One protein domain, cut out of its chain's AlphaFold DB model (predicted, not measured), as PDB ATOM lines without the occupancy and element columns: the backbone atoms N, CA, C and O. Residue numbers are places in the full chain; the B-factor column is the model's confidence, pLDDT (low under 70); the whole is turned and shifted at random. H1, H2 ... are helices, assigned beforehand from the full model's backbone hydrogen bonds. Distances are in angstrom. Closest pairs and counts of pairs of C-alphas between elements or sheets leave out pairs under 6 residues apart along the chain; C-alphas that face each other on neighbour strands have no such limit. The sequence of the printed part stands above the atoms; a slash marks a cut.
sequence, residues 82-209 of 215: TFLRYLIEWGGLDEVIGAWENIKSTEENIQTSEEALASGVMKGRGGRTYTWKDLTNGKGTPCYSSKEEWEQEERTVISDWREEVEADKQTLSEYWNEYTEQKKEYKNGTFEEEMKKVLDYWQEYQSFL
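This is residues 82 to 209 of the 215 residues of an uncharacterized protein of Clostridiaceae bacterium OM08-6BH (UniProt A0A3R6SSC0). A long helical hairpin, H2 and H3 side by side and running opposite ways, makes the length of this domain; at the end where H2 begins and H3 ends, the short helix H1 and the helix H4 are set crosswise to H3, and the last part of H4, residues 203 to 209, sticks out free. At the other end of the hairpin a long loop, residues 120 to 146, joins H2 to H3. The printed part has 128 residues with four named helices, H1, H2, H3 and H4 in that order along the chain, and no named strand; its class is all helix. The whole is loose, with a radius of gyration of the C-alphas of 20.3 A, and elongated, spanning 62 by 32 by 24 A.

Start from the longest helix, H3, residues 147 to 182, and look for H2, residues 93 to 119, which touches it: the closest C-alphas, of Ala 99 and Asp 168, are 4.8 A apart. The two form a helical hairpin at a shallow tilt of 27 degrees, opposite ways. Now look at H1, residues 83 to 90, which touches residues 175 to 179 of H3 alone, the closest C-alphas being those of Phe 83 and Tyr 179, 6.5 A apart; the two are about perpendicular, at 82 degrees. H1 also touches H4, residues 191 to 209, which touches H1 with residues 194 to 198 alone; the closest C-alphas, of Leu 84 and Val 198, are 5.2 A apart, and the two helices stand at a steep tilt of 66 degrees, the same way. H4 is close to H3 but not clearly touching, with the closest C-alphas, of Trp 176 and Phe 191, 7.3 A apart. The helix packing is mostly crossed, but only just: 1 of the 3 touching pairs is at a shallow tilt. In H1, H2 and H3 every O i to N i+4 pair is within hydrogen-bond range; in H4 14 of 15 are.

Find C-alpha 147 at (71.771, -20.140, 32.562); from there H3 runs 52.6 A to C-alpha 182 at (90.588, 24.777, 12.599). H2 runs 39.3 A from residue 93 to 119, and H1 10.6 A from residue 83 to 90. H4 runs 26.9 A from residue 191 to C-alpha 209 at (107.454, 9.503, 35.788).

Look at Lys 139 and Glu 185 for the two C-alphas farthest apart, 64.8 A. The printed part has no cut. The link from H2 to H3 is long, with 27 residues; within it residues 122 to 123 pair with residues 129 to 130, antiparallel. The link from H1 to H2 is tight and that from H3 to H4 short. The mean pLDDT of the printed part is 93.6, and residues 184 to 188 are under 70.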
ATOM      1  N   THR A  82     100.168  19.897  14.797       92.81
ATOM      2  CA  THR A  82      99.727  18.523  15.085       92.81
ATOM      3  C   THR A  82      98.493  18.489  15.984       92.81
ATOM      4  O   THR A  82      98.180  19.459  16.678       92.81
ATOM      5  N   PHE A  83      97.815  17.345  16.008       95.38
ATOM      6  CA  PHE A  83      96.722  17.079  16.936       95.38
ATOM      7  C   PHE A  83      97.201  17.148  18.388       95.38
ATOM      8  O   PHE A  83      96.570  17.811  19.199       95.38
ATOM      9  N   LEU A  84      98.374  16.575  18.695       96.31
ATOM     10  CA  LEU A  84      98.996  16.668  20.021       96.31
ATOM     11  C   LEU A  84      99.142  18.122  20.487       96.31
ATOM     12  O   LEU A  84      98.768  18.450  21.609       96.31
ATOM     13  N   ARG A  85      99.648  19.005  19.619       93.56
ATOM     14  CA  ARG A  85      99.776  20.427  19.949       93.56
ATOM     15  C   ARG A  85      98.418  21.048  20.264       93.56
ATOM     16  O   ARG A  85      98.301  21.757  21.257       93.56
ATOM     17  N   TYR A  86      97.414  20.784  19.431       94.38
ATOM     18  CA  TYR A  86      96.055  21.271  19.661       94.38
ATOM     19  C   TYR A  86      95.515  20.787  21.019       94.38
ATOM     20  O   TYR A  86      95.034  21.600  21.801       94.38
ATOM     21  N   LEU A  87      95.685  19.507  21.357       96.75
ATOM     22  CA  LEU A  87      95.249  18.974  22.650       96.75
ATOM     23  C   LEU A  87      95.955  19.640  23.837       96.75
ATOM     24  O   LEU A  87      95.312  19.893  24.850       96.75
ATOM     25  N   ILE A  88      97.246  19.959  23.717       95.50
ATOM     26  CA  ILE A  88      97.996  20.672  24.762       95.50
ATOM     27  C   ILE A  88      97.500  22.117  24.904       95.50
ATOM     28  O   ILE A  88      97.245  22.569  26.016       95.50
ATOM     29  N   GLU A  89      97.338  22.843  23.794       93.25
ATOM     30  CA  GLU A  89      96.915  24.253  23.805       93.25
ATOM     31  C   GLU A  89      95.495  24.438  24.360       93.25
ATOM     32  O   GLU A  89      95.216  25.445  25.011       93.25
ATOM     33  N   TRP A  90      94.611  23.468  24.119       93.69
ATOM     34  CA  TRP A  90      93.200  23.538  24.508       93.69
ATOM     35  C   TRP A  90      92.839  22.663  25.716       93.69
ATOM     36  O   TRP A  90      91.686  22.664  26.137       93.69
ATOM     37  N   GLY A  91      93.808  21.956  26.306       95.00
ATOM     38  CA  GLY A  91      93.609  21.146  27.513       95.00
ATOM     39  C   GLY A  91      92.841  19.834  27.304       95.00
ATOM     40  O   GLY A  91      92.292  19.305  28.264       95.00
ATOM     41  N   GLY A  92      92.801  19.303  26.079       96.88
ATOM     42  CA  GLY A  92      92.085  18.066  25.729       96.88
ATOM     43  C   GLY A  92      92.908  16.779  25.857       96.88
ATOM     44  O   GLY A  92      92.405  15.697  25.562       96.88
ATOM     45  N   LEU A  93      94.185  16.871  26.246       97.75
ATOM     46  CA  LEU A  93      95.107  15.729  26.229       97.75
ATOM     47  C   LEU A  93      94.648  14.576  27.137       97.75
ATOM     48  O   LEU A  93      94.547  13.445  26.667       97.75
ATOM     49  N   ASP A  94      94.369  14.863  28.411       97.19
ATOM     50  CA  ASP A  94      93.999  13.836  29.395       97.19
ATOM     51  C   ASP A  94      92.676  13.152  29.029       97.19
ATOM     52  O   ASP A  94      92.530  11.942  29.190       97.19
ATOM     53  N   GLU A  95      91.721  13.914  28.489       97.81
ATOM     54  CA  GLU A  95      90.424  13.392  28.059       97.81
ATOM     55  C   GLU A  95      90.564  12.459  26.850       97.81
ATOM     56  O   GLU A  95      90.007  11.363  26.847       97.81
ATOM     57  N   VAL A  96      91.364  12.846  25.853       98.31
ATOM     58  CA  VAL A  96      91.622  12.016  24.667       98.31
ATOM     59  C   VAL A  96      92.392  10.743  25.016       98.31
ATOM     60  O   VAL A  96      92.047   9.670  24.521       98.31
ATOM     61  N   ILE A  97      93.414  10.833  25.870       98.19
ATOM     62  CA  ILE A  97      94.138   9.649  26.354       98.19
ATOM     63  C   ILE A  97      93.203   8.736  27.151       98.19
ATOM     64  O   ILE A  97      93.171   7.533  26.890       98.19
ATOM     65  N   GLY A  98      92.411   9.300  28.066       97.69
ATOM     66  CA  GLY A  98      91.457   8.548  28.877       97.69
ATOM     67  C   GLY A  98      90.432   7.804  28.023       97.69
ATOM     68  O   GLY A  98      90.278   6.594  28.176       97.69
ATOM     69  N   ALA A  99      89.802   8.489  27.066       98.38
ATOM     70  CA  ALA A  99      88.865   7.877  26.124       98.38
ATOM     71  C   ALA A  99      89.529   6.752  25.310       98.38
ATOM     72  O   ALA A  99      88.969   5.669  25.154       98.38
ATOM     73  N   TRP A 100      90.757   6.964  24.828       98.12
ATOM     74  CA  TRP A 100      91.495   5.952  24.068       98.12
ATOM     75  C   TRP A 100      91.809   4.688  24.887       98.12
ATOM     76  O   TRP A 100      91.629   3.565  24.405       98.12
ATOM     77  N   GLU A 101      92.282   4.851  26.124       97.00
ATOM     78  CA  GLU A 101      92.585   3.735  27.028       97.00
ATOM     79  C   GLU A 101      91.312   3.000  27.477       97.00
ATOM     80  O   GLU A 101      91.292   1.761  27.510       97.00
ATOM     81  N   ASN A 102      90.235   3.743  27.749       97.75
ATOM     82  CA  ASN A 102      88.930   3.187  28.095       97.75
ATOM     83  C   ASN A 102      88.376   2.328  26.961       97.75
ATOM     84  O   ASN A 102      88.084   1.160  27.209       97.75
ATOM     85  N   ILE A 103      88.342   2.827  25.718       98.19
ATOM     86  CA  ILE A 103      87.895   2.048  24.550       98.19
ATOM     87  C   ILE A 103      88.629   0.715  24.489       98.19
ATOM     88  O   ILE A 103      87.996  -0.337  24.419       98.19
ATOM     89  N   LYS A 104      89.964   0.742  24.568       96.50
ATOM     90  CA  LYS A 104      90.770  -0.477  24.483       96.50
ATOM     91  C   LYS A 104      90.415  -1.470  25.594       96.50
ATOM     92  O   LYS A 104      90.179  -2.644  25.318       96.50
ATOM     93  N   SER A 105      90.389  -1.012  26.845       96.31
ATOM     94  CA  SER A 105      90.134  -1.892  27.992       96.31
ATOM     95  C   SER A 105      88.697  -2.429  28.019       96.31
ATOM     96  O   SER A 105      88.476  -3.603  28.323       96.31
ATOM     97  N   THR A 106      87.719  -1.609  27.640       97.50
ATOM     98  CA  THR A 106      86.308  -1.989  27.590       97.50
ATOM     99  C   THR A 106      86.018  -2.919  26.413       97.50
ATOM    100  O   THR A 106      85.305  -3.906  26.591       97.50
ATOM    101  N   GLU A 107      86.627  -2.711  25.241       97.56
ATOM    102  CA  GLU A 107      86.530  -3.651  24.115       97.56
ATOM    103  C   GLU A 107      87.132  -5.029  24.461       97.56
ATOM    104  O   GLU A 107      86.536  -6.059  24.130       97.56
ATOM    105  N   GLU A 108      88.243  -5.083  25.207       96.06
ATOM    106  CA  GLU A 108      88.805  -6.341  25.735       96.06
ATOM    107  C   GLU A 108      87.843  -7.050  26.721       96.06
ATOM    108  O   GLU A 108      87.694  -8.282  26.688       96.06
ATOM    109  N   ASN A 109      87.143  -6.290  27.575       95.44
ATOM    110  CA  ASN A 109      86.127  -6.821  28.494       95.44
ATOM    111  C   ASN A 109      84.892  -7.352  27.751       95.44
ATOM    112  O   ASN A 109      84.404  -8.446  28.063       95.44
ATOM    113  N   ILE A 110      84.418  -6.616  26.738       97.31
ATOM    114  CA  ILE A 110      83.327  -7.036  25.854       97.31
ATOM    115  C   ILE A 110      83.702  -8.352  25.174       97.31
ATOM    116  O   ILE A 110      82.947  -9.317  25.278       97.31
ATOM    117  N   GLN A 111      84.884  -8.436  24.553       96.31
ATOM    118  CA  GLN A 111      85.339  -9.658  23.885       96.31
ATOM    119  C   GLN A 111      85.368 -10.851  24.851       96.31
ATOM    120  O   GLN A 111      84.877 -11.934  24.527       96.31
ATOM    121  N   THR A 112      85.911 -10.660  26.055       94.31
ATOM    122  CA  THR A 112      85.976 -11.716  27.077       94.31
ATOM    123  C   THR A 112      84.584 -12.220  27.465       94.31
ATOM    124  O   THR A 112      84.379 -13.426  27.633       94.31
ATOM    125  N   SER A 113      83.617 -11.315  27.575       94.81
ATOM    126  CA  SER A 113      82.246 -11.639  27.981       94.81
ATOM    127  C   SER A 113      81.448 -12.268  26.836       94.81
ATOM    128  O   SER A 113      80.687 -13.213  27.043       94.81
ATOM    129  N   GLU A 114      81.699 -11.858  25.592       96.62
ATOM    130  CA  GLU A 114      81.163 -12.522  24.400       96.62
ATOM    131  C   GLU A 114      81.693 -13.957  24.250       96.62
ATOM    132  O   GLU A 114      80.921 -14.878  23.961       96.62
ATOM    133  N   GLU A 115      82.987 -14.185  24.503       95.56
ATOM    134  CA  GLU A 115      83.570 -15.531  24.560       95.56
ATOM    135  C   GLU A 115      82.926 -16.382  25.664       95.56
ATOM    136  O   GLU A 115      82.651 -17.573  25.455       95.56
ATOM    137  N   ALA A 116      82.657 -15.789  26.830       94.94
ATOM    138  CA  ALA A 116      81.976 -16.466  27.927       94.94
ATOM    139  C   ALA A 116      80.540 -16.844  27.545       94.94
ATOM    140  O   ALA A 116      80.159 -18.002  27.718       94.94
ATOM    141  N   LEU A 117      79.770 -15.929  26.949       95.94
ATOM    142  CA  LEU A 117      78.419 -16.193  26.446       95.94
ATOM    143  C   LEU A 117      78.398 -17.308  25.393       95.94
ATOM    144  O   LEU A 117      77.535 -18.188  25.435       95.94
ATOM    145  N   ALA A 118      79.353 -17.300  24.460       95.50
ATOM    146  CA  ALA A 118      79.436 -18.298  23.396       95.50
ATOM    147  C   ALA A 118      79.829 -19.691  23.919       95.50
ATOM    148  O   ALA A 118      79.306 -20.704  23.450       95.50
ATOM    149  N   SER A 119      80.749 -19.756  24.886       95.06
ATOM    150  CA  SER A 119      81.283 -21.019  25.416       95.06
ATOM    151  C   SER A 119      80.534 -21.556  26.642       95.06
ATOM    152  O   SER A 119      80.602 -22.751  26.934       95.06
ATOM    153  N   GLY A 120      79.826 -20.695  27.373       94.19
ATOM    154  CA  GLY A 120      79.286 -20.966  28.708       94.19
ATOM    155  C   GLY A 120      80.346 -21.043  29.817       94.19
ATOM    156  O   GLY A 120      80.028 -21.504  30.916       94.19
ATOM    157  N   VAL A 121      81.594 -20.645  29.534       94.25
ATOM    158  CA  VAL A 121      82.742 -20.745  30.443       94.25
ATOM    159  C   VAL A 121      83.440 -19.395  30.560       94.25
ATOM    160  O   VAL A 121      83.878 -18.813  29.575       94.25
ATOM    161  N   MET A 122      83.617 -18.935  31.791       94.56
ATOM    162  CA  MET A 122      84.323 -17.705  32.126       94.56
ATOM    163  C   MET A 122      85.761 -18.004  32.558       94.56
ATOM    164  O   MET A 122      86.043 -19.026  33.195       94.56
ATOM    165  N   LYS A 123      86.684 -17.101  32.212       90.50
ATOM    166  CA  LYS A 123      88.115 -17.199  32.531       90.50
ATOM    167  C   LYS A 123      88.445 -16.303  33.725       90.50
ATOM    168  O   LYS A 123      88.260 -15.096  33.682       90.50
ATOM    169  N   GLY A 124      88.974 -16.900  34.785       83.88
ATOM    170  CA  GLY A 124      89.454 -16.205  35.974       83.88
ATOM    171  C   GLY A 124      90.960 -15.983  35.963       83.88
ATOM    172  O   GLY A 124      91.704 -16.542  35.151       83.88
ATOM    173  N   ARG A 125      91.439 -15.207  36.941       80.31
ATOM    174  CA  ARG A 125      92.880 -14.996  37.141       80.31
ATOM    175  C   ARG A 125      93.603 -16.333  37.354       80.31
ATOM    176  O   ARG A 125      93.149 -17.189  38.114       80.31
ATOM    177  N   GLY A 126      94.746 -16.500  36.687       83.12
ATOM    178  CA  GLY A 126      95.584 -17.699  36.802       83.12
ATOM    179  C   GLY A 126      95.079 -18.924  36.027       83.12
ATOM    180  O   GLY A 126      95.445 -20.042  36.377       83.12
ATOM    181  N   GLY A 127      94.230 -18.736  35.009       84.00
ATOM    182  CA  GLY A 127      93.783 -19.816  34.117       84.00
ATOM    183  C   GLY A 127      92.691 -20.717  34.696       84.00
ATOM    184  O   GLY A 127      92.362 -21.742  34.103       84.00
ATOM    185  N   ARG A 128      92.113 -20.353  35.847       90.12
ATOM    186  CA  ARG A 128      90.930 -21.035  36.380       90.12
ATOM    187  C   ARG A 128      89.729 -20.727  35.499       90.12
ATOM    188  O   ARG A 128      89.535 -19.582  35.109       90.12
ATOM    189  N   THR A 129      88.908 -21.728  35.242       93.81
ATOM    190  CA  THR A 129      87.653 -21.571  34.509       93.81
ATOM    191  C   THR A 129      86.479 -21.824  35.435       93.81
ATOM    192  O   THR A 129      86.557 -22.704  36.293       93.81
ATOM    193  N   TYR A 130      85.400 -21.083  35.245       93.62
ATOM    194  CA  TYR A 130      84.166 -21.237  36.002       93.62
ATOM    195  C   TYR A 130      82.960 -21.094  35.079       93.62
ATOM    196  O   TYR A 130      83.053 -20.584  33.965       93.62
ATOM    197  N   THR A 131      81.824 -21.585  35.536       95.56
ATOM    198  CA  THR A 131      80.527 -21.464  34.880       95.56
ATOM    199  C   THR A 131      79.607 -20.607  35.739       95.56
ATOM    200  O   THR A 131      79.903 -20.331  36.901       95.56
ATOM    201  N   TRP A 132      78.450 -20.225  35.200       94.19
ATOM    202  CA  TRP A 132      77.431 -19.481  35.950       94.19
ATOM    203  C   TRP A 132      77.007 -20.180  37.256       94.19
ATOM    204  O   TRP A 132      76.603 -19.518  38.206       94.19
ATOM    205  N   LYS A 133      77.141 -21.514  37.336       94.75
ATOM    206  CA  LYS A 133      76.816 -22.310  38.534       94.75
ATOM    207  C   LYS A 133      77.817 -22.139  39.669       94.75
ATOM    208  O   LYS A 133      77.463 -22.357  40.823       94.75
ATOM    209  N   ASP A 134      79.058 -21.802  39.336       94.31
ATOM    210  CA  ASP A 134      80.142 -21.632  40.304       94.31
ATOM    211  C   ASP A 134      80.111 -20.232  40.943       94.31
ATOM    212  O   ASP A 134      80.801 -19.978  41.930       94.31
ATOM    213  N   LEU A 135      79.303 -19.318  40.392       92.31
ATOM    214  CA  LEU A 135      79.114 -17.970  40.910       92.31
ATOM    215  C   LEU A 135      78.173 -17.999  42.117       92.31
ATOM    216  O   LEU A 135      76.978 -18.275  42.000       92.31
ATOM    217  N   THR A 136      78.722 -17.689  43.290       94.12
ATOM    218  CA  THR A 136      77.973 -17.579  44.543       94.12
ATOM    219  C   THR A 136      78.279 -16.266  45.251       94.12
ATOM    220  O   THR A 136      79.416 -15.796  45.224       94.12
ATOM    221  N   ASN A 137      77.303 -15.712  45.967       90.81
ATOM    222  CA  ASN A 137      77.526 -14.553  46.830       90.81
ATOM    223  C   ASN A 137      78.423 -14.895  48.042       90.81
ATOM    224  O   ASN A 137      78.758 -16.054  48.291       90.81
ATOM    225  N   GLY A 138      78.759 -13.900  48.873       88.81
ATOM    226  CA  GLY A 138      79.602 -14.095  50.066       88.81
ATOM    227  C   GLY A 138      79.056 -15.067  51.130       88.81
ATOM    228  O   GLY A 138      79.764 -15.378  52.084       88.81
ATOM    229  N   LYS A 139      77.813 -15.553  50.991       92.00
ATOM    230  CA  LYS A 139      77.187 -16.572  51.851       92.00
ATOM    231  C   LYS A 139      77.093 -17.952  51.181       92.00
ATOM    232  O   LYS A 139      76.511 -18.861  51.768       92.00
ATOM    233  N   GLY A 140      77.632 -18.115  49.971       90.81
ATOM    234  CA  GLY A 140      77.581 -19.365  49.208       90.81
ATOM    235  C   GLY A 140      76.241 -19.633  48.515       90.81
ATOM    236  O   GLY A 140      76.007 -20.748  48.059       90.81
ATOM    237  N   THR A 141      75.339 -18.647  48.438       93.06
ATOM    238  CA  THR A 141      74.100 -18.775  47.651       93.06
ATOM    239  C   THR A 141      74.411 -18.536  46.170       93.06
ATOM    240  O   THR A 141      75.086 -17.540  45.893       93.06
ATOM    241  N   PRO A 142      73.936 -19.384  45.233       94.94
ATOM    242  CA  PRO A 142      74.101 -19.158  43.794       94.94
ATOM    243  C   PRO A 142      73.618 -17.769  43.371       94.94
ATOM    244  O   PRO A 142      72.573 -17.319  43.841       94.94
ATOM    245  N   CYS A 143      74.381 -17.099  42.507       94.06
ATOM    246  CA  CYS A 143      74.028 -15.775  41.987       94.06
ATOM    247  C   CYS A 143      72.874 -15.831  40.979       94.06
ATOM    248  O   CYS A 143      72.089 -14.895  40.925       94.06
ATOM    249  N   TYR A 144      72.755 -16.937  40.239       95.12
ATOM    250  CA  TYR A 144      71.764 -17.114  39.179       95.12
ATOM    251  C   TYR A 144      70.955 -18.392  39.394       95.12
ATOM    252  O   TYR A 144      71.488 -19.432  39.798       95.12
ATOM    253  N   SER A 145      69.665 -18.322  39.090       94.06
ATOM    254  CA  SER A 145      68.723 -19.441  39.164       94.06
ATOM    255  C   SER A 145      68.761 -20.303  37.901       94.06
ATOM    256  O   SER A 145      68.432 -21.492  37.954       94.06
ATOM    257  N   SER A 146      69.170 -19.731  36.765       95.75
ATOM    258  CA  SER A 146      69.317 -20.442  35.494       95.75
ATOM    259  C   SER A 146      70.441 -19.874  34.621       95.75
ATOM    260  O   SER A 146      70.972 -18.795  34.881       95.75
ATOM    261  N   LYS A 147      70.800 -20.613  33.560       94.44
ATOM    262  CA  LYS A 147      71.771 -20.140  32.562       94.44
ATOM    263  C   LYS A 147      71.223 -18.926  31.814       94.44
ATOM    264  O   LYS A 147      71.971 -18.007  31.524       94.44
ATOM    265  N   GLU A 148      69.929 -18.938  31.518       96.50
ATOM    266  CA  GLU A 148      69.236 -17.878  30.790       96.50
ATOM    267  C   GLU A 148      69.251 -16.556  31.570       96.50
ATOM    268  O   GLU A 148      69.427 -15.508  30.961       96.50
ATOM    269  N   GLU A 149      69.119 -16.606  32.902       96.31
ATOM    270  CA  GLU A 149      69.221 -15.424  33.770       96.31
ATOM    271  C   GLU A 149      70.624 -14.803  33.700       96.31
ATOM    272  O   GLU A 149      70.755 -13.604  33.472       96.31
ATOM    273  N   TRP A 150      71.670 -15.632  33.795       96.44
ATOM    274  CA  TRP A 150      73.057 -15.187  33.627       96.44
ATOM    275  C   TRP A 150      73.324 -14.627  32.222       96.44
ATOM    276  O   TRP A 150      73.866 -13.537  32.088       96.44
ATOM    277  N   GLU A 151      72.901 -15.329  31.164       97.00
ATOM    278  CA  GLU A 151      73.086 -14.864  29.782       97.00
ATOM    279  C   GLU A 151      72.377 -13.532  29.520       97.00
ATOM    280  O   GLU A 151      72.860 -12.725  28.725       97.00
ATOM    281  N   GLN A 152      71.221 -13.305  30.148       97.06
ATOM    282  CA  GLN A 152      70.499 -12.046  30.035       97.06
ATOM    283  C   GLN A 152      71.257 -10.904  30.720       97.06
ATOM    284  O   GLN A 152      71.407  -9.848  30.109       97.06
ATOM    285  N   GLU A 153      71.759 -11.118  31.938       95.94
ATOM    286  CA  GLU A 153      72.546 -10.115  32.665       95.94
ATOM    287  C   GLU A 153      73.849  -9.772  31.933       95.94
ATOM    288  O   GLU A 153      74.118  -8.599  31.687       95.94
ATOM    289  N   GLU A 154      74.606 -10.773  31.476       96.12
ATOM    290  CA  GLU A 154      75.832 -10.568  30.690       96.12
ATOM    291  C   GLU A 154      75.576  -9.763  29.408       96.12
ATOM    292  O   GLU A 154      76.371  -8.907  29.029       96.12
ATOM    293  N   ARG A 155      74.446  -9.999  28.726       97.56
ATOM    294  CA  ARG A 155      74.069  -9.212  27.540       97.56
ATOM    295  C   ARG A 155      73.752  -7.765  27.881       97.56
ATOM    296  O   ARG A 155      74.073  -6.894  27.077       97.56
ATOM    297  N   THR A 156      73.116  -7.517  29.024       97.62
ATOM    298  CA  THR A 156      72.886  -6.156  29.517       97.62
ATOM    299  C   THR A 156      74.217  -5.469  29.804       97.62
ATOM    300  O   THR A 156      74.454  -4.401  29.260       97.62
ATOM    301  N   VAL A 157      75.131  -6.129  30.521       96.19
ATOM    302  CA  VAL A 157      76.468  -5.590  30.817       96.19
ATOM    303  C   VAL A 157      77.253  -5.271  29.537       96.19
ATOM    304  O   VAL A 157      77.804  -4.183  29.404       96.19
ATOM    305  N   ILE A 158      77.263  -6.179  28.553       97.94
ATOM    306  CA  ILE A 158      77.904  -5.925  27.252       97.94
ATOM    307  C   ILE A 158      77.250  -4.742  26.528       97.94
ATOM    308  O   ILE A 158      77.943  -3.993  25.843       97.94
ATOM    309  N   SER A 159      75.928  -4.581  26.634       98.06
ATOM    310  CA  SER A 159      75.223  -3.439  26.046       98.06
ATOM    311  C   SER A 159      75.675  -2.125  26.678       98.06
ATOM    312  O   SER A 159      76.024  -1.211  25.939       98.06
ATOM    313  N   ASP A 160      75.733  -2.059  28.007       97.88
ATOM    314  CA  ASP A 160      76.153  -0.864  28.747       97.88
ATOM    315  C   ASP A 160      77.598  -0.478  28.379       97.88
ATOM    316  O   ASP A 160      77.876   0.661  28.013       97.88
ATOM    317  N   TRP A 161      78.513  -1.452  28.336       98.12
ATOM    318  CA  TRP A 161      79.893  -1.224  27.890       98.12
ATOM    319  C   TRP A 161      80.009  -0.761  26.439       98.12
ATOM    320  O   TRP A 161      80.902   0.012  26.104       98.12
ATOM    321  N   ARG A 162      79.130  -1.227  25.546       98.12
ATOM    322  CA  ARG A 162      79.110  -0.737  24.161       98.12
ATOM    323  C   ARG A 162      78.666   0.721  24.100       98.12
ATOM    324  O   ARG A 162      79.206   1.459  23.287       98.12
ATOM    325  N   GLU A 163      77.719   1.134  24.939       98.12
ATOM    326  CA  GLU A 163      77.322   2.542  25.041       98.12
ATOM    327  C   GLU A 163      78.477   3.412  25.559       98.12
ATOM    328  O   GLU A 163      78.728   4.473  24.990       98.12
ATOM    329  N   GLU A 164      79.232   2.939  26.556       97.25
ATOM    330  CA  GLU A 164      80.447   3.611  27.046       97.25
ATOM    331  C   GLU A 164      81.506   3.762  25.940       97.25
ATOM    332  O   GLU A 164      81.997   4.863  25.698       97.25
ATOM    333  N   VAL A 165      81.801   2.685  25.203       98.31
ATOM    334  CA  VAL A 165      82.758   2.713  24.083       98.31
ATOM    335  C   VAL A 165      82.331   3.700  22.996       98.31
ATOM    336  O   VAL A 165      83.173   4.400  22.432       98.31
ATOM    337  N   GLU A 166      81.041   3.767  22.666       98.31
ATOM    338  CA  GLU A 166      80.552   4.723  21.670       98.31
ATOM    339  C   GLU A 166      80.620   6.172  22.172       98.31
ATOM    340  O   GLU A 166      80.931   7.064  21.380       98.31
ATOM    341  N   ALA A 167      80.415   6.418  23.470       98.06
ATOM    342  CA  ALA A 167      80.613   7.738  24.067       98.06
ATOM    343  C   ALA A 167      82.085   8.181  23.990       98.06
ATOM    344  O   ALA A 167      82.365   9.281  23.518       98.06
ATOM    345  N   ASP A 168      83.034   7.307  24.340       98.31
ATOM    346  CA  ASP A 168      84.466   7.609  24.223       98.31
ATOM    347  C   ASP A 168      84.884   7.837  22.756       98.31
ATOM    348  O   ASP A 168      85.640   8.761  22.441       98.31
ATOM    349  N   LYS A 169      84.356   7.040  21.811       98.25
ATOM    350  CA  LYS A 169      84.581   7.254  20.367       98.25
ATOM    351  C   LYS A 169      84.026   8.593  19.897       98.25
ATOM    352  O   LYS A 169      84.626   9.228  19.021       98.25
ATOM    353  N   GLN A 170      82.893   9.021  20.449       98.12
ATOM    354  CA  GLN A 170      82.333  10.334  20.178       98.12
ATOM    355  C   GLN A 170      83.266  11.436  20.695       98.12
ATOM    356  O   GLN A 170      83.594  12.322  19.911       98.12
ATOM    357  N   THR A 171      83.776  11.339  21.926       97.75
ATOM    358  CA  THR A 171      84.769  12.279  22.475       97.75
ATOM    359  C   THR A 171      85.993  12.407  21.564       97.75
ATOM    360  O   THR A 171      86.373  13.512  21.174       97.75
ATOM    361  N   LEU A 172      86.581  11.283  21.136       98.00
ATOM    362  CA  LEU A 172      87.708  11.297  20.193       98.00
ATOM    363  C   LEU A 172      87.346  11.984  18.869       98.00
ATOM    364  O   LEU A 172      88.138  12.754  18.320       98.00
ATOM    365  N   SER A 173      86.142  11.714  18.361       97.00
ATOM    366  CA  SER A 173      85.647  12.299  17.115       97.00
ATOM    367  C   SER A 173      85.417  13.804  17.237       97.00
ATOM    368  O   SER A 173      85.698  14.528  16.288       97.00
ATOM    369  N   GLU A 174      84.924  14.292  18.373       96.81
ATOM    370  CA  GLU A 174      84.690  15.716  18.633       96.81
ATOM    371  C   GLU A 174      86.006  16.501  18.590       96.81
ATOM    372  O   GLU A 174      86.149  17.392  17.749       96.81
ATOM    373  N   TYR A 175      87.010  16.089  19.369       97.06
ATOM    374  CA  TYR A 175      88.337  16.716  19.346       97.06
ATOM    375  C   TYR A 175      89.000  16.642  17.971       97.06
ATOM    376  O   TYR A 175      89.604  17.614  17.506       97.06
ATOM    377  N   TRP A 176      88.893  15.498  17.292       96.19
ATOM    378  CA  TRP A 176      89.447  15.355  15.949       96.19
ATOM    379  C   TRP A 176      88.751  16.278  14.941       96.19
ATOM    380  O   TRP A 176      89.406  16.941  14.132       96.19
ATOM    381  N   ASN A 177      87.423  16.368  14.992       94.50
ATOM    382  CA  ASN A 177      86.654  17.239  14.113       94.50
ATOM    383  C   ASN A 177      86.993  18.710  14.364       94.50
ATOM    384  O   ASN A 177      87.298  19.422  13.410       94.50
ATOM    385  N   GLU A 178      87.046  19.156  15.618       93.88
ATOM    386  CA  GLU A 178      87.470  20.519  15.954       93.88
ATOM    387  C   GLU A 178      88.879  20.834  15.439       93.88
ATOM    388  O   GLU A 178      89.098  21.862  14.788       93.88
ATOM    389  N   TYR A 179      89.830  19.924  15.662       93.06
ATOM    390  CA  TYR A 179      91.192  20.054  15.151       93.06
ATOM    391  C   TYR A 179      91.215  20.200  13.623       93.06
ATOM    392  O   TYR A 179      91.830  21.127  13.082       93.06
ATOM    393  N   THR A 180      90.520  19.317  12.901       91.44
ATOM    394  CA  THR A 180      90.479  19.366  11.433       91.44
ATOM    395  C   THR A 180      89.743  20.596  10.905       91.44
ATOM    396  O   THR A 180      90.142  21.149   9.876       91.44
ATOM    397  N   GLU A 181      88.724  21.092  11.612       89.25
ATOM    398  CA  GLU A 181      88.003  22.302  11.232       89.25
ATOM    399  C   GLU A 181      88.858  23.560  11.343       89.25
ATOM    400  O   GLU A 181      88.851  24.388  10.427       89.25
ATOM    401  N   GLN A 182      89.642  23.677  12.415       82.56
ATOM    402  CA  GLN A 182      90.588  24.777  12.599       82.56
ATOM    403  C   GLN A 182      91.722  24.759  11.568       82.56
ATOM    404  O   GLN A 182      92.376  25.781  11.342       82.56
ATOM    405  N   LYS A 183      91.982  23.604  10.944       73.25
ATOM    406  CA  LYS A 183      93.152  23.365  10.089       73.25
ATOM    407  C   LYS A 183      92.806  22.986   8.649       73.25
ATOM    408  O   LYS A 183      93.660  22.441   7.961       73.25
ATOM    409  N   LYS A 184      91.620  23.357   8.146       66.94
ATOM    410  CA  LYS A 184      91.181  23.103   6.751       66.94
ATOM    411  C   LYS A 184      92.191  23.526   5.669       66.94
ATOM    412  O   LYS A 184      92.144  23.000   4.562       66.94
ATOM    413  N   GLU A 185      93.089  24.465   5.971       64.81
ATOM    414  CA  GLU A 185      94.107  24.986   5.046       64.81
ATOM    415  C   GLU A 185      95.470  24.266   5.123       64.81
ATOM    416  O   GLU A 185      96.347  24.533   4.300       64.81
ATOM    417  N   TYR A 186      95.658  23.336   6.066       65.69
ATOM    418  CA  TYR A 186      96.913  22.614   6.282       65.69
ATOM    419  C   TYR A 186      96.767  21.129   5.938       65.69
ATOM    420  O   TYR A 186      95.701  20.525   6.052       65.69
ATOM    421  N   LYS A 187      97.858  20.530   5.451       60.38
ATOM    422  CA  LYS A 187      97.888  19.107   5.112       60.38
ATOM    423  C   LYS A 187      98.032  18.305   6.406       60.38
ATOM    424  O   LYS A 187      99.142  18.164   6.910       60.38
ATOM    425  N   ASN A 188      96.919  17.798   6.914       69.81
ATOM    426  CA  ASN A 188      96.904  16.983   8.125       69.81
ATOM    427  C   ASN A 188      97.216  15.514   7.789       69.81
ATOM    428  O   ASN A 188      96.925  15.053   6.679       69.81
ATOM    429  N   GLY A 189      97.825  14.799   8.739       81.81
ATOM    430  CA  GLY A 189      97.896  13.337   8.705       81.81
ATOM    431  C   GLY A 189      96.519  12.706   8.927       81.81
ATOM    432  O   GLY A 189      95.533  13.409   9.175       81.81
ATOM    433  N   THR A 190      96.432  11.381   8.834       92.75
ATOM    434  CA  THR A 190      95.214  10.676   9.265       92.75
ATOM    435  C   THR A 190      95.064  10.744  10.787       92.75
ATOM    436  O   THR A 190      96.021  11.052  11.502       92.75
ATOM    437  N   PHE A 191      93.865  10.439  11.291       94.19
ATOM    438  CA  PHE A 191      93.632  10.359  12.733       94.19
ATOM    439  C   PHE A 191      94.620   9.392  13.399       94.19
ATOM    440  O   PHE A 191      95.207   9.725  14.420       94.19
ATOM    441  N   GLU A 192      94.889   8.238  12.788       95.56
ATOM    442  CA  GLU A 192      95.814   7.233  13.318       95.56
ATOM    443  C   GLU A 192      97.262   7.738  13.376       95.56
ATOM    444  O   GLU A 192      97.975   7.469  14.343       95.56
ATOM    445  N   GLU A 193      97.712   8.475  12.356       95.06
ATOM    446  CA  GLU A 193      99.061   9.052  12.317       95.06
ATOM    447  C   GLU A 193      99.254  10.119  13.399       95.06
ATOM    448  O   GLU A 193     100.302  10.170  14.045       95.06
ATOM    449  N   GLU A 194      98.249  10.967  13.605       95.81
ATOM    450  CA  GLU A 194      98.281  12.021  14.615       95.81
ATOM    451  C   GLU A 194      98.098  11.467  16.032       95.81
ATOM    452  O   GLU A 194      98.844  11.843  16.937       95.81
ATOM    453  N   MET A 195      97.183  10.514  16.222       97.06
ATOM    454  CA  MET A 195      96.975   9.843  17.503       97.06
ATOM    455  C   MET A 195      98.216   9.058  17.927       97.06
ATOM    456  O   MET A 195      98.572   9.049  19.101       97.06
ATOM    457  N   LYS A 196      98.958   8.474  16.977       97.06
ATOM    458  CA  LYS A 196     100.252   7.863  17.285       97.06
ATOM    459  C   LYS A 196     101.220   8.858  17.937       97.06
ATOM    460  O   LYS A 196     101.870   8.493  18.904       97.06
ATOM    461  N   LYS A 197     101.293  10.110  17.467       96.75
ATOM    462  CA  LYS A 197     102.155  11.136  18.089       96.75
ATOM    463  C   LYS A 197     101.721  11.449  19.521       96.75
ATOM    464  O   LYS A 197     102.575  11.659  20.376       96.75
ATOM    465  N   VAL A 198     100.409  11.476  19.768       97.88
ATOM    466  CA  VAL A 198      99.835  11.674  21.107       97.88
ATOM    467  C   VAL A 198     100.256  10.539  22.042       97.88
ATOM    468  O   VAL A 198     100.745  10.797  23.139       97.88
ATOM    469  N   LEU A 199     100.139   9.292  21.581       97.88
ATOM    470  CA  LEU A 199     100.520   8.106  22.347       97.88
ATOM    471  C   LEU A 199     102.034   8.000  22.565       97.88
ATOM    472  O   LEU A 199     102.453   7.675  23.672       97.88
ATOM    473  N   ASP A 200     102.845   8.298  21.546       97.56
ATOM    474  CA  ASP A 200     104.309   8.299  21.646       97.56
ATOM    475  C   ASP A 200     104.766   9.321  22.710       97.56
ATOM    476  O   ASP A 200     105.565   8.985  23.585       97.56
ATOM    477  N   TYR A 201     104.194  10.535  22.702       96.88
ATOM    478  CA  TYR A 201     104.428  11.544  23.743       96.88
ATOM    479  C   TYR A 201     103.990  11.058  25.129       96.88
ATOM    480  O   TYR A 201     104.752  11.172  26.087       96.88
ATOM    481  N   TRP A 202     102.774  10.517  25.247       96.94
ATOM    482  CA  TRP A 202     102.242  10.052  26.528       96.94
ATOM    483  C   TRP A 202     103.114   8.949  27.124       96.94
ATOM    484  O   TRP A 202     103.456   8.996  28.304       96.94
ATOM    485  N   GLN A 203     103.551   7.996  26.301       94.94
ATOM    486  CA  GLN A 203     104.442   6.925  26.728       94.94
ATOM    487  C   GLN A 203     105.802   7.459  27.203       94.94
ATOM    488  O   GLN A 203     106.305   7.017  28.237       94.94
ATOM    489  N   GLU A 204     106.400   8.403  26.473       94.12
ATOM    490  CA  GLU A 204     107.664   9.032  26.866       94.12
ATOM    491  C   GLU A 204     107.509   9.813  28.182       94.12
ATOM    492  O   GLU A 204     108.298   9.631  29.110       94.12
ATOM    493  N   TYR A 205     106.439  10.600  28.317       93.81
ATOM    494  CA  TYR A 205     106.110  11.327  29.542       93.81
ATOM    495  C   TYR A 205     105.968  10.393  30.752       93.81
ATOM    496  O   TYR A 205     106.607  10.619  31.784       93.81
ATOM    497  N   GLN A 206     105.198   9.310  30.615       93.06
ATOM    498  CA  GLN A 206     105.042   8.304  31.669       93.06
ATOM    499  C   GLN A 206     106.377   7.630  32.008       93.06
ATOM    500  O   GLN A 206     106.672   7.419  33.183       93.06
ATOM    501  N   SER A 207     107.244   7.376  31.021       91.56
ATOM    502  CA  SER A 207     108.563   6.782  31.275       91.56
ATOM    503  C   SER A 207     109.429   7.654  32.186       91.56
ATOM    504  O   SER A 207     110.058   7.140  33.112       91.56
ATOM    505  N   PHE A 208     109.373   8.981  32.021       90.62
ATOM    506  CA  PHE A 208     110.036   9.893  32.945       90.62
ATOM    507  C   PHE A 208     109.417   9.840  34.344       90.62
ATOM    508  O   PHE A 208     110.130  10.040  35.323       90.62
ATOM    509  N   LEU A 209     108.107   9.617  34.480       89.75
ATOM    510  CA  LEU A 209     107.454   9.503  35.788       89.75
ATOM    511  C   LEU A 209     107.726   8.165  36.490       89.75
ATOM    512  O   LEU A 209     107.698   8.124  37.721       89.75
TER     513      LEU A 209